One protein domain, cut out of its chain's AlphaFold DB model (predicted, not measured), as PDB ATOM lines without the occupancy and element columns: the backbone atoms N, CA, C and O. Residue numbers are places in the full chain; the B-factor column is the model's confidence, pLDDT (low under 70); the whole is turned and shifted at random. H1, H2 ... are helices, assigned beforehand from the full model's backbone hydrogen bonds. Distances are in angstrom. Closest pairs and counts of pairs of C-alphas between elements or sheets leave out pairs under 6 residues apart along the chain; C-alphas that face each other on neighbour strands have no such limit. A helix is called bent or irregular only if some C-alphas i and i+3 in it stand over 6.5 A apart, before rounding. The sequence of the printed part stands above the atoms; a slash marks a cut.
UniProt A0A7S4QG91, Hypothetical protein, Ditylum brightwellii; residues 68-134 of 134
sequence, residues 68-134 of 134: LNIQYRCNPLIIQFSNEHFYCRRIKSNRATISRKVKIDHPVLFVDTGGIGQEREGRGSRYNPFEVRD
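This is residues 68 to 134 of the 134 residues of the protein "Hypothetical protein" of Ditylum brightwellii (UniProt A0A7S4QG91). The model has little regular structure: residues 68 to 99 make a small head with two helices, and residues 100 to 134, with no named element, run out as a long arm that folds back at its far end, where residues 121 to 126 stick out. The printed part has 67 residues, 16 of them in named elements, H1 then H2, with no named strand; the class is all helix. It is extended, with a radius of gyration of the C-alphas of 17.1 A and spans of 43 by 28 by 19 A.

Residues 70 to 71 pair with residues 92 to 93, parallel. H1, residues 76 to 86, and H2, residues 95 to 99, are close but not clearly touching; their closest C-alphas, Pro 76 and Ile 98, are 6.5 A apart. In H2 every O i to N i+4 pair is within hydrogen-bond range, in H1 5 of 7. Residues 120 to 121 pair with 126 to 127, antiparallel.

H1 begins at C-alpha 76 (194.388, 182.952, 217.877) and is 15.1 A long; it is irregular, with C-alphas 78 and 81 7.0 A apart. H2, 6.1 A, ends at C-alpha 99 (190.782, 190.994, 213.138).

The C-alphas farthest apart, Arg 95 and Arg 123, are 45.5 A apart. The printed part has no cut; the link H1 to H2 is short. Residues 101, 116 to 117 and 133 to 134 have pLDDT under 70.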
ATOM      1  N   LEU A  68     208.671 188.206 225.400       96.94
ATOM      2  CA  LEU A  68     207.878 188.975 224.443       96.94
ATOM      3  C   LEU A  68     206.522 188.296 224.232       96.94
ATOM      4  O   LEU A  68     206.375 187.353 223.462       96.94
ATOM      5  N   ASN A  69     205.507 188.779 224.940       97.12
ATOM      6  CA  ASN A  69     204.231 188.080 225.064       97.12
ATOM      7  C   ASN A  69     203.151 188.506 224.056       97.12
ATOM      8  O   ASN A  69     201.992 188.143 224.238       97.12
ATOM      9  N   ILE A  70     203.485 189.269 223.011       97.69
ATOM     10  CA  ILE A  70     202.538 189.635 221.950       97.69
ATOM     11  C   ILE A  70     202.946 188.939 220.653       97.69
ATOM     12  O   ILE A  70     203.991 189.244 220.086       97.69
ATOM     13  N   GLN A  71     202.099 188.040 220.152       96.25
ATOM     14  CA  GLN A  71     202.295 187.372 218.870       96.25
ATOM     15  C   GLN A  71     201.543 188.099 217.750       96.25
ATOM     16  O   GLN A  71     200.405 188.552 217.918       96.25
ATOM     17  N   TYR A  72     202.189 188.181 216.588       95.62
ATOM     18  CA  TYR A  72     201.686 188.893 215.410       95.62
ATOM     19  C   TYR A  72     201.451 187.967 214.203       95.62
ATOM     20  O   TYR A  72     200.910 188.410 213.189       95.62
ATOM     21  N   ARG A  73     201.854 186.690 214.284       93.38
ATOM     22  CA  ARG A  73     201.991 185.790 213.128       93.38
ATOM     23  C   ARG A  73     200.692 185.076 212.760       93.38
ATOM     24  O   ARG A  73     200.275 185.143 211.606       93.38
ATOM     25  N   CYS A  74     200.079 184.365 213.703       90.69
ATOM     26  CA  CYS A  74     199.053 183.360 213.398       90.69
ATOM     27  C   CYS A  74     197.713 183.639 214.089       90.69
ATOM     28  O   CYS A  74     197.640 184.366 215.077       90.69
ATOM     29  N   ASN A  75     196.634 183.072 213.540       90.94
ATOM     30  CA  ASN A  75     195.289 183.205 214.102       90.94
ATOM     31  C   ASN A  75     195.265 182.724 215.574       90.94
ATOM     32  O   ASN A  75     195.923 181.727 215.878       90.94
ATOM     33  N   PRO A  76     194.502 183.374 216.479       91.75
ATOM     34  CA  PRO A  76     194.388 182.952 217.877       91.75
ATOM     35  C   PRO A  76     194.062 181.465 218.086       91.75
ATOM     36  O   PRO A  76     194.566 180.876 219.035       91.75
ATOM     37  N   LEU A  77     193.278 180.850 217.195       90.69
ATOM     38  CA  LEU A  77     192.939 179.425 217.256       90.69
ATOM     39  C   LEU A  77     194.132 178.512 216.924       90.69
ATOM     40  O   LEU A  77     194.202 177.406 217.441       90.69
ATOM     41  N   ILE A  78     195.083 178.968 216.098       92.62
ATOM     42  CA  ILE A  78     196.301 178.206 215.771       92.62
ATOM     43  C   ILE A  78     197.263 178.210 216.964       92.62
ATOM     44  O   ILE A  78     197.777 177.164 217.344       92.62
ATOM     45  N   ILE A  79     197.500 179.376 217.581       94.00
ATOM     46  CA  ILE A  79     198.457 179.494 218.697       94.00
ATOM     47  C   ILE A  79     197.914 178.942 220.017       94.00
ATOM     48  O   ILE A  79     198.686 178.760 220.954       94.00
ATOM     49  N   GLN A  80     196.600 178.710 220.119       93.81
ATOM     50  CA  GLN A  80     195.936 178.333 221.367       93.81
ATOM     51  C   GLN A  80     196.617 177.138 222.041       93.81
ATOM     52  O   GLN A  80     196.993 177.247 223.205       93.81
ATOM     53  N   PHE A  81     196.839 176.049 221.297       95.50
ATOM     54  CA  PHE A  81     197.482 174.847 221.827       95.50
ATOM     55  C   PHE A  81     198.885 175.144 222.371       95.50
ATOM     56  O   PHE A  81     199.162 174.882 223.539       95.50
ATOM     57  N   SER A  82     199.757 175.755 221.560       96.44
ATOM     58  CA  SER A  82     201.133 176.052 221.972       96.44
ATOM     59  C   SER A  82     201.190 177.017 223.159       96.44
ATOM     60  O   SER A  82     201.993 176.836 224.067       96.44
ATOM     61  N   ASN A  83     200.317 178.026 223.194       97.31
ATOM     62  CA  ASN A  83     200.245 178.984 224.296       97.31
ATOM     63  C   ASN A  83     199.855 178.319 225.622       97.31
ATOM     64  O   ASN A  83     200.410 178.644 226.671       97.31
ATOM     65  N   GLU A  84     198.896 177.395 225.581       97.44
ATOM     66  CA  GLU A  84     198.477 176.632 226.755       97.44
ATOM     67  C   GLU A  84     199.552 175.651 227.213       97.44
ATOM     68  O   GLU A  84     199.828 175.585 228.408       97.44
ATOM     69  N   HIS A  85     200.168 174.932 226.274       97.44
ATOM     70  CA  HIS A  85     201.097 173.849 226.579       97.44
ATOM     71  C   HIS A  85     202.490 174.337 227.000       97.44
ATOM     72  O   HIS A  85     203.059 173.796 227.942       97.44
ATOM     73  N   PHE A  86     203.027 175.368 226.339       96.56
ATOM     74  CA  PHE A  86     204.416 175.807 226.532       96.56
ATOM     75  C   PHE A  86     204.554 177.122 227.308       96.56
ATOM     76  O   PHE A  86     205.567 177.347 227.960       96.56
ATOM     77  N   TYR A  87     203.547 178.003 227.265       96.31
ATOM     78  CA  TYR A  87     203.684 179.377 227.772       96.31
ATOM     79  C   TYR A  87     202.669 179.750 228.855       96.31
ATOM     80  O   TYR A  87     202.488 180.938 229.136       96.31
ATOM     81  N   CYS A  88     201.980 178.781 229.466       96.38
ATOM     82  CA  CYS A  88     201.014 179.011 230.550       96.38
ATOM     83  C   CYS A  88     199.983 180.113 230.228       96.38
ATOM     84  O   CYS A  88     199.649 180.936 231.085       96.38
ATOM     85  N   ARG A  89     199.507 180.176 228.975       97.31
ATOM     86  CA  ARG A  89     198.568 181.199 228.468       97.31
ATOM     87  C   ARG A  89     199.086 182.646 228.532       97.31
ATOM     88  O   ARG A  89     198.293 183.587 228.475       97.31
ATOM     89  N   ARG A  90     200.402 182.861 228.634       97.06
ATOM     90  CA  ARG A  90     201.005 184.205 228.722       97.06
ATOM     91  C   ARG A  90     201.031 184.941 227.381       97.06
ATOM     92  O   ARG A  90     201.062 186.172 227.398       97.06
ATOM     93  N   ILE A  91     200.993 184.240 226.243       97.94
ATOM     94  CA  ILE A  91     201.034 184.849 224.903       97.94
ATOM     95  C   ILE A  91     199.673 185.456 224.542       97.94
ATOM     96  O   ILE A  91     198.619 184.846 224.723       97.94
ATOM     97  N   LYS A  92     199.692 186.670 223.993       97.12
ATOM     98  CA  LYS A  92     198.526 187.445 223.561       97.12
ATOM     99  C   LYS A  92     198.608 187.719 222.068       97.12
ATOM    100  O   LYS A  92     199.664 188.050 221.543       97.12
ATOM    101  N   SER A  93     197.478 187.642 221.379       96.12
ATOM    102  CA  SER A  93     197.408 187.975 219.956       96.12
ATOM    103  C   SER A  93     197.254 189.477 219.755       96.12
ATOM    104  O   SER A  93     196.433 190.121 220.414       96.12
ATOM    105  N   ASN A  94     198.015 190.047 218.822       96.25
ATOM    106  CA  ASN A  94     197.823 191.436 218.422       96.25
ATOM    107  C   ASN A  94     196.422 191.657 217.811       96.25
ATOM    108  O   ASN A  94     195.862 190.771 217.162       96.25
ATOM    109  N   ARG A  95     195.870 192.872 217.962       92.06
ATOM    110  CA  ARG A  95     194.559 193.255 217.403       92.06
ATOM    111  C   ARG A  95     194.438 192.985 215.902       92.06
ATOM    112  O   ARG A  95     193.405 192.481 215.478       92.06
ATOM    113  N   ALA A  96     195.472 193.294 215.118       88.38
ATOM    114  CA  ALA A  96     195.472 193.076 213.671       88.38
ATOM    115  C   ALA A  96     195.414 191.583 213.310       88.38
ATOM    116  O   ALA A  96     194.792 191.193 212.326       88.38
ATOM    117  N   THR A  97     196.033 190.736 214.130       87.12
ATOM    118  CA  THR A  97     196.024 189.284 213.948       87.12
ATOM    119  C   THR A  97     194.665 188.683 214.309       87.12
ATOM    120  O   THR A  97     194.196 187.783 213.619       87.12
ATOM    121  N   ILE A  98     193.999 189.217 215.339       87.19
ATOM    122  CA  ILE A  98     192.634 188.823 215.730       87.19
ATOM    123  C   ILE A  98     191.611 189.244 214.665       87.19
ATOM    124  O   ILE A  98     190.702 188.483 214.346       87.19
ATOM    125  N   SER A  99     191.744 190.449 214.105       84.31
ATOM    126  CA  SER A  99     190.782 190.994 213.138       84.31
ATOM    127  C   SER A  99     190.936 190.438 211.722       84.31
ATOM    128  O   SER A  99     190.094 190.705 210.857       84.31
ATOM    129  N   ARG A 100     191.992 189.660 211.461       81.25
ATOM    130  CA  ARG A 100     192.230 189.030 210.164       81.25
ATOM    131  C   ARG A 100     191.143 187.985 209.910       81.25
ATOM    132  O   ARG A 100     191.196 186.880 210.441       81.25
ATOM    133  N   LYS A 101     190.150 188.345 209.089       69.38
ATOM    134  CA  LYS A 101     189.060 187.444 208.695       69.38
ATOM    135  C   LYS A 101     189.640 186.206 208.016       69.38
ATOM    136  O   LYS A 101     190.184 186.297 206.916       69.38
ATOM    137  N   VAL A 102     189.490 185.057 208.659       72.12
ATOM    138  CA  VAL A 102     189.731 183.755 208.041       72.12
ATOM    139  C   VAL A 102     188.377 183.269 207.532       72.12
ATOM    140  O   VAL A 102     187.410 183.266 208.282       72.12
ATOM    141  N   LYS A 103     188.278 182.901 206.250       77.69
ATOM    142  CA  LYS A 103     187.042 182.345 205.652       77.69
ATOM    143  C   LYS A 103     186.798 180.876 206.049       77.69
ATOM    144  O   LYS A 103     186.102 180.160 205.342       77.69
ATOM    145  N   ILE A 104     187.453 180.418 207.107       78.44
ATOM    146  CA  ILE A 104     187.511 179.024 207.527       78.44
ATOM    147  C   ILE A 104     187.231 179.025 209.024       78.44
ATOM    148  O   ILE A 104     187.948 179.692 209.772       78.44
ATOM    149  N   ASP A 105     186.201 178.290 209.437       76.81
ATOM    150  CA  ASP A 105     185.762 178.220 210.836       76.81
ATOM    151  C   ASP A 105     186.784 177.487 211.723       76.81
ATOM    152  O   ASP A 105     186.943 177.799 212.904       76.81
ATOM    153  N   HIS A 106     187.542 176.562 211.127       81.88
ATOM    154  CA  HIS A 106     188.586 175.775 211.779       81.88
ATOM    155  C   HIS A 106     189.917 175.928 211.025       81.88
ATOM    156  O   HIS A 106     190.147 175.236 210.035       81.88
ATOM    157  N   PRO A 107     190.815 176.835 211.455       86.12
ATOM    158  CA  PRO A 107     192.081 177.086 210.760       86.12
ATOM    159  C   PRO A 107     193.133 175.982 210.973       86.12
ATOM    160  O   PRO A 107     194.249 176.112 210.479       86.12
ATOM    161  N   VAL A 108     192.788 174.923 211.713       88.56
ATOM    162  CA  VAL A 108     193.613 173.735 211.940       88.56
ATOM    163  C   VAL A 108     192.765 172.506 211.625       88.56
ATOM    164  O   VAL A 108     191.683 172.342 212.186       88.56
ATOM    165  N   LEU A 109     193.266 171.652 210.734       90.19
ATOM    166  CA  LEU A 109     192.690 170.353 210.398       90.19
ATOM    167  C   LEU A 109     193.811 169.317 210.455       90.19
ATOM    168  O   LEU A 109     194.800 169.445 209.738       90.19
ATOM    169  N   PHE A 110     193.644 168.296 211.288       90.00
ATOM    170  CA  PHE A 110     194.509 167.123 211.275       90.00
ATOM    171  C   PHE A 110     193.900 166.091 210.327       90.00
ATOM    172  O   PHE A 110     192.770 165.651 210.536       90.00
ATOM    173  N   VAL A 111     194.628 165.748 209.266       89.25
ATOM    174  CA  VAL A 111     194.235 164.703 208.316       89.25
ATOM    175  C   VAL A 111     194.974 163.434 208.699       89.25
ATOM    176  O   VAL A 111     196.200 163.399 208.660       89.25
ATOM    177  N   ASP A 112     194.224 162.410 209.086       87.81
ATOM    178  CA  ASP A 112     194.791 161.108 209.409       87.81
ATOM    179  C   ASP A 112     195.217 160.381 208.124       87.81
ATOM    180  O   ASP A 112     194.396 160.100 207.248       87.81
ATOM    181  N   THR A 113     196.515 160.107 208.006       84.94
ATOM    182  CA  THR A 113     197.125 159.304 206.933       84.94
ATOM    183  C   THR A 113     197.517 157.901 207.415       84.94
ATOM    184  O   THR A 113     198.185 157.144 206.701       84.94
ATOM    185  N   GLY A 114     197.096 157.521 208.624       78.94
ATOM    186  CA  GLY A 114     197.321 156.210 209.211       78.94
ATOM    187  C   GLY A 114     196.740 155.088 208.351       78.94
ATOM    188  O   GLY A 114     195.604 155.139 207.888       78.94
ATOM    189  N   GLY A 115     197.542 154.048 208.116       71.81
ATOM    190  CA  GLY A 115     197.112 152.832 207.414       71.81
ATOM    191  C   GLY A 115     197.084 152.912 205.884       71.81
ATOM    192  O   GLY A 115     196.888 151.881 205.244       71.81
ATOM    193  N   ILE A 116     197.322 154.083 205.289       69.38
ATOM    194  CA  ILE A 116     197.354 154.266 203.826       69.38
ATOM    195  C   ILE A 116     198.766 154.487 203.281       69.38
ATOM    196  O   ILE A 116     198.996 154.165 202.120       69.38
ATOM    197  N   GLY A 117     199.723 154.930 204.105       64.12
ATOM    198  CA  GLY A 117     201.130 155.072 203.723       64.12
ATOM    199  C   GLY A 117     202.099 154.335 204.640       64.12
ATOM    200  O   GLY A 117     201.895 154.263 205.847       64.12
ATOM    201  N   GLN A 118     203.164 153.784 204.053       71.81
ATOM    202  CA  GLN A 118     204.344 153.351 204.801       71.81
ATOM    203  C   GLN A 118     205.425 154.411 204.651       71.81
ATOM    204  O   GLN A 118     205.749 154.818 203.532       71.81
ATOM    205  N   GLU A 119     205.982 154.827 205.784       82.56
ATOM    206  CA  GLU A 119     207.182 155.646 205.825       82.56
ATOM    207  C   GLU A 119     208.324 154.874 205.146       82.56
ATOM    208  O   GLU A 119     208.598 153.716 205.472       82.56
ATOM    209  N   ARG A 120     208.949 155.486 204.140       85.50
ATOM    210  CA  ARG A 120     210.036 154.883 203.366       85.50
ATOM    211  C   ARG A 120     211.356 155.526 203.748       85.50
ATOM    212  O   ARG A 120     211.439 156.746 203.887       85.50
ATOM    213  N   GLU A 121     212.403 154.716 203.854       88.31
ATOM    214  CA  GLU A 121     213.756 155.225 204.060       88.31
ATOM    215  C   GLU A 121     214.335 155.798 202.759       88.31
ATOM    216  O   GLU A 121     214.254 155.203 201.682       88.31
ATOM    217  N   GLY A 122     214.917 156.989 202.871       82.12
ATOM    218  CA  GLY A 122     215.806 157.592 201.885       82.12
ATOM    219  C   GLY A 122     217.270 157.467 202.314       82.12
ATOM    220  O   GLY A 122     217.632 156.661 203.169       82.12
ATOM    221  N   ARG A 123     218.150 158.301 201.751       84.12
ATOM    222  CA  ARG A 123     219.560 158.361 202.175       84.12
ATOM    223  C   ARG A 123     219.699 159.179 203.465       84.12
ATOM    224  O   ARG A 123     219.972 160.371 203.400       84.12
ATOM    225  N   GLY A 124     219.490 158.536 204.615       87.00
ATOM    226  CA  GLY A 124     219.631 159.165 205.939       87.00
ATOM    227  C   GLY A 124     218.442 160.034 206.367       87.00
ATOM    228  O   GLY A 124     218.571 160.853 207.267       87.00
ATOM    229  N   SER A 125     217.291 159.874 205.715       90.31
ATOM    230  CA  SER A 125     216.032 160.554 206.039       90.31
ATOM    231  C   SER A 125     214.856 159.643 205.676       90.31
ATOM    232  O   SER A 125     215.067 158.527 205.196       90.31
ATOM    233  N   ARG A 126     213.623 160.095 205.892       89.75
ATOM    234  CA  ARG A 126     212.396 159.343 205.620       89.75
ATOM    235  C   ARG A 126     211.410 160.181 204.813       89.75
ATOM    236  O   ARG A 126     211.456 161.406 204.857       89.75
ATOM    237  N   TYR A 127     210.543 159.523 204.049       89.06
ATOM    238  CA  TYR A 127     209.479 160.185 203.295       89.06
ATOM    239  C   TYR A 127     208.211 159.333 203.258       89.06
ATOM    240  O   TYR A 127     208.271 158.102 203.267       89.06
ATOM    241  N   ASN A 128     207.057 159.993 203.163       87.31
ATOM    242  CA  ASN A 128     205.764 159.344 202.993       87.31
ATOM    243  C   ASN A 128     205.097 159.837 201.695       87.31
ATOM    244  O   ASN A 128     204.642 160.980 201.641       87.31
ATOM    245  N   PRO A 129     205.004 159.004 200.641       84.50
ATOM    246  CA  PRO A 129     204.425 159.420 199.364       84.50
ATOM    247  C   PRO A 129     202.913 159.682 199.430       84.50
ATOM    248  O   PRO A 129     202.354 160.166 198.461       84.50
ATOM    249  N   PHE A 130     202.233 159.350 200.530       84.56
ATOM    250  CA  PHE A 130     200.807 159.645 200.700       84.56
ATOM    251  C   PHE A 130     200.555 161.013 201.344       84.56
ATOM    252  O   PHE A 130     199.473 161.570 201.172       84.56
ATOM    253  N   GLU A 131     201.541 161.565 202.057       86.19
ATOM    254  CA  GLU A 131     201.497 162.949 202.554       86.19
ATOM    255  C   GLU A 131     201.764 163.963 201.435       86.19
ATOM    256  O   GLU A 131     201.313 165.104 201.500       86.19
ATOM    257  N   VAL A 132     202.468 163.532 200.389       79.62
ATOM    258  CA  VAL A 132     202.809 164.348 199.227       79.62
ATOM    259  C   VAL A 132     201.884 163.958 198.076       79.62
ATOM    260  O   VAL A 132     201.968 162.852 197.559       79.62
ATOM    261  N   ARG A 133     200.991 164.855 197.653       63.53
ATOM    262  CA  ARG A 133     200.369 164.745 196.325       63.53
ATOM    263  C   ARG A 133     201.225 165.521 195.326       63.53
ATOM    264  O   ARG A 133     201.550 166.672 195.609       63.53
ATOM    265  N   ASP A 134     201.553 164.883 194.202       52.22
ATOM    266  CA  ASP A 134     202.025 165.564 192.985       52.22
ATOM    267  C   ASP A 134     200.969 166.550 192.450       52.22
ATOM    268  O   ASP A 134     199.751 166.253 192.576       52.22
TER     269      ASP A 134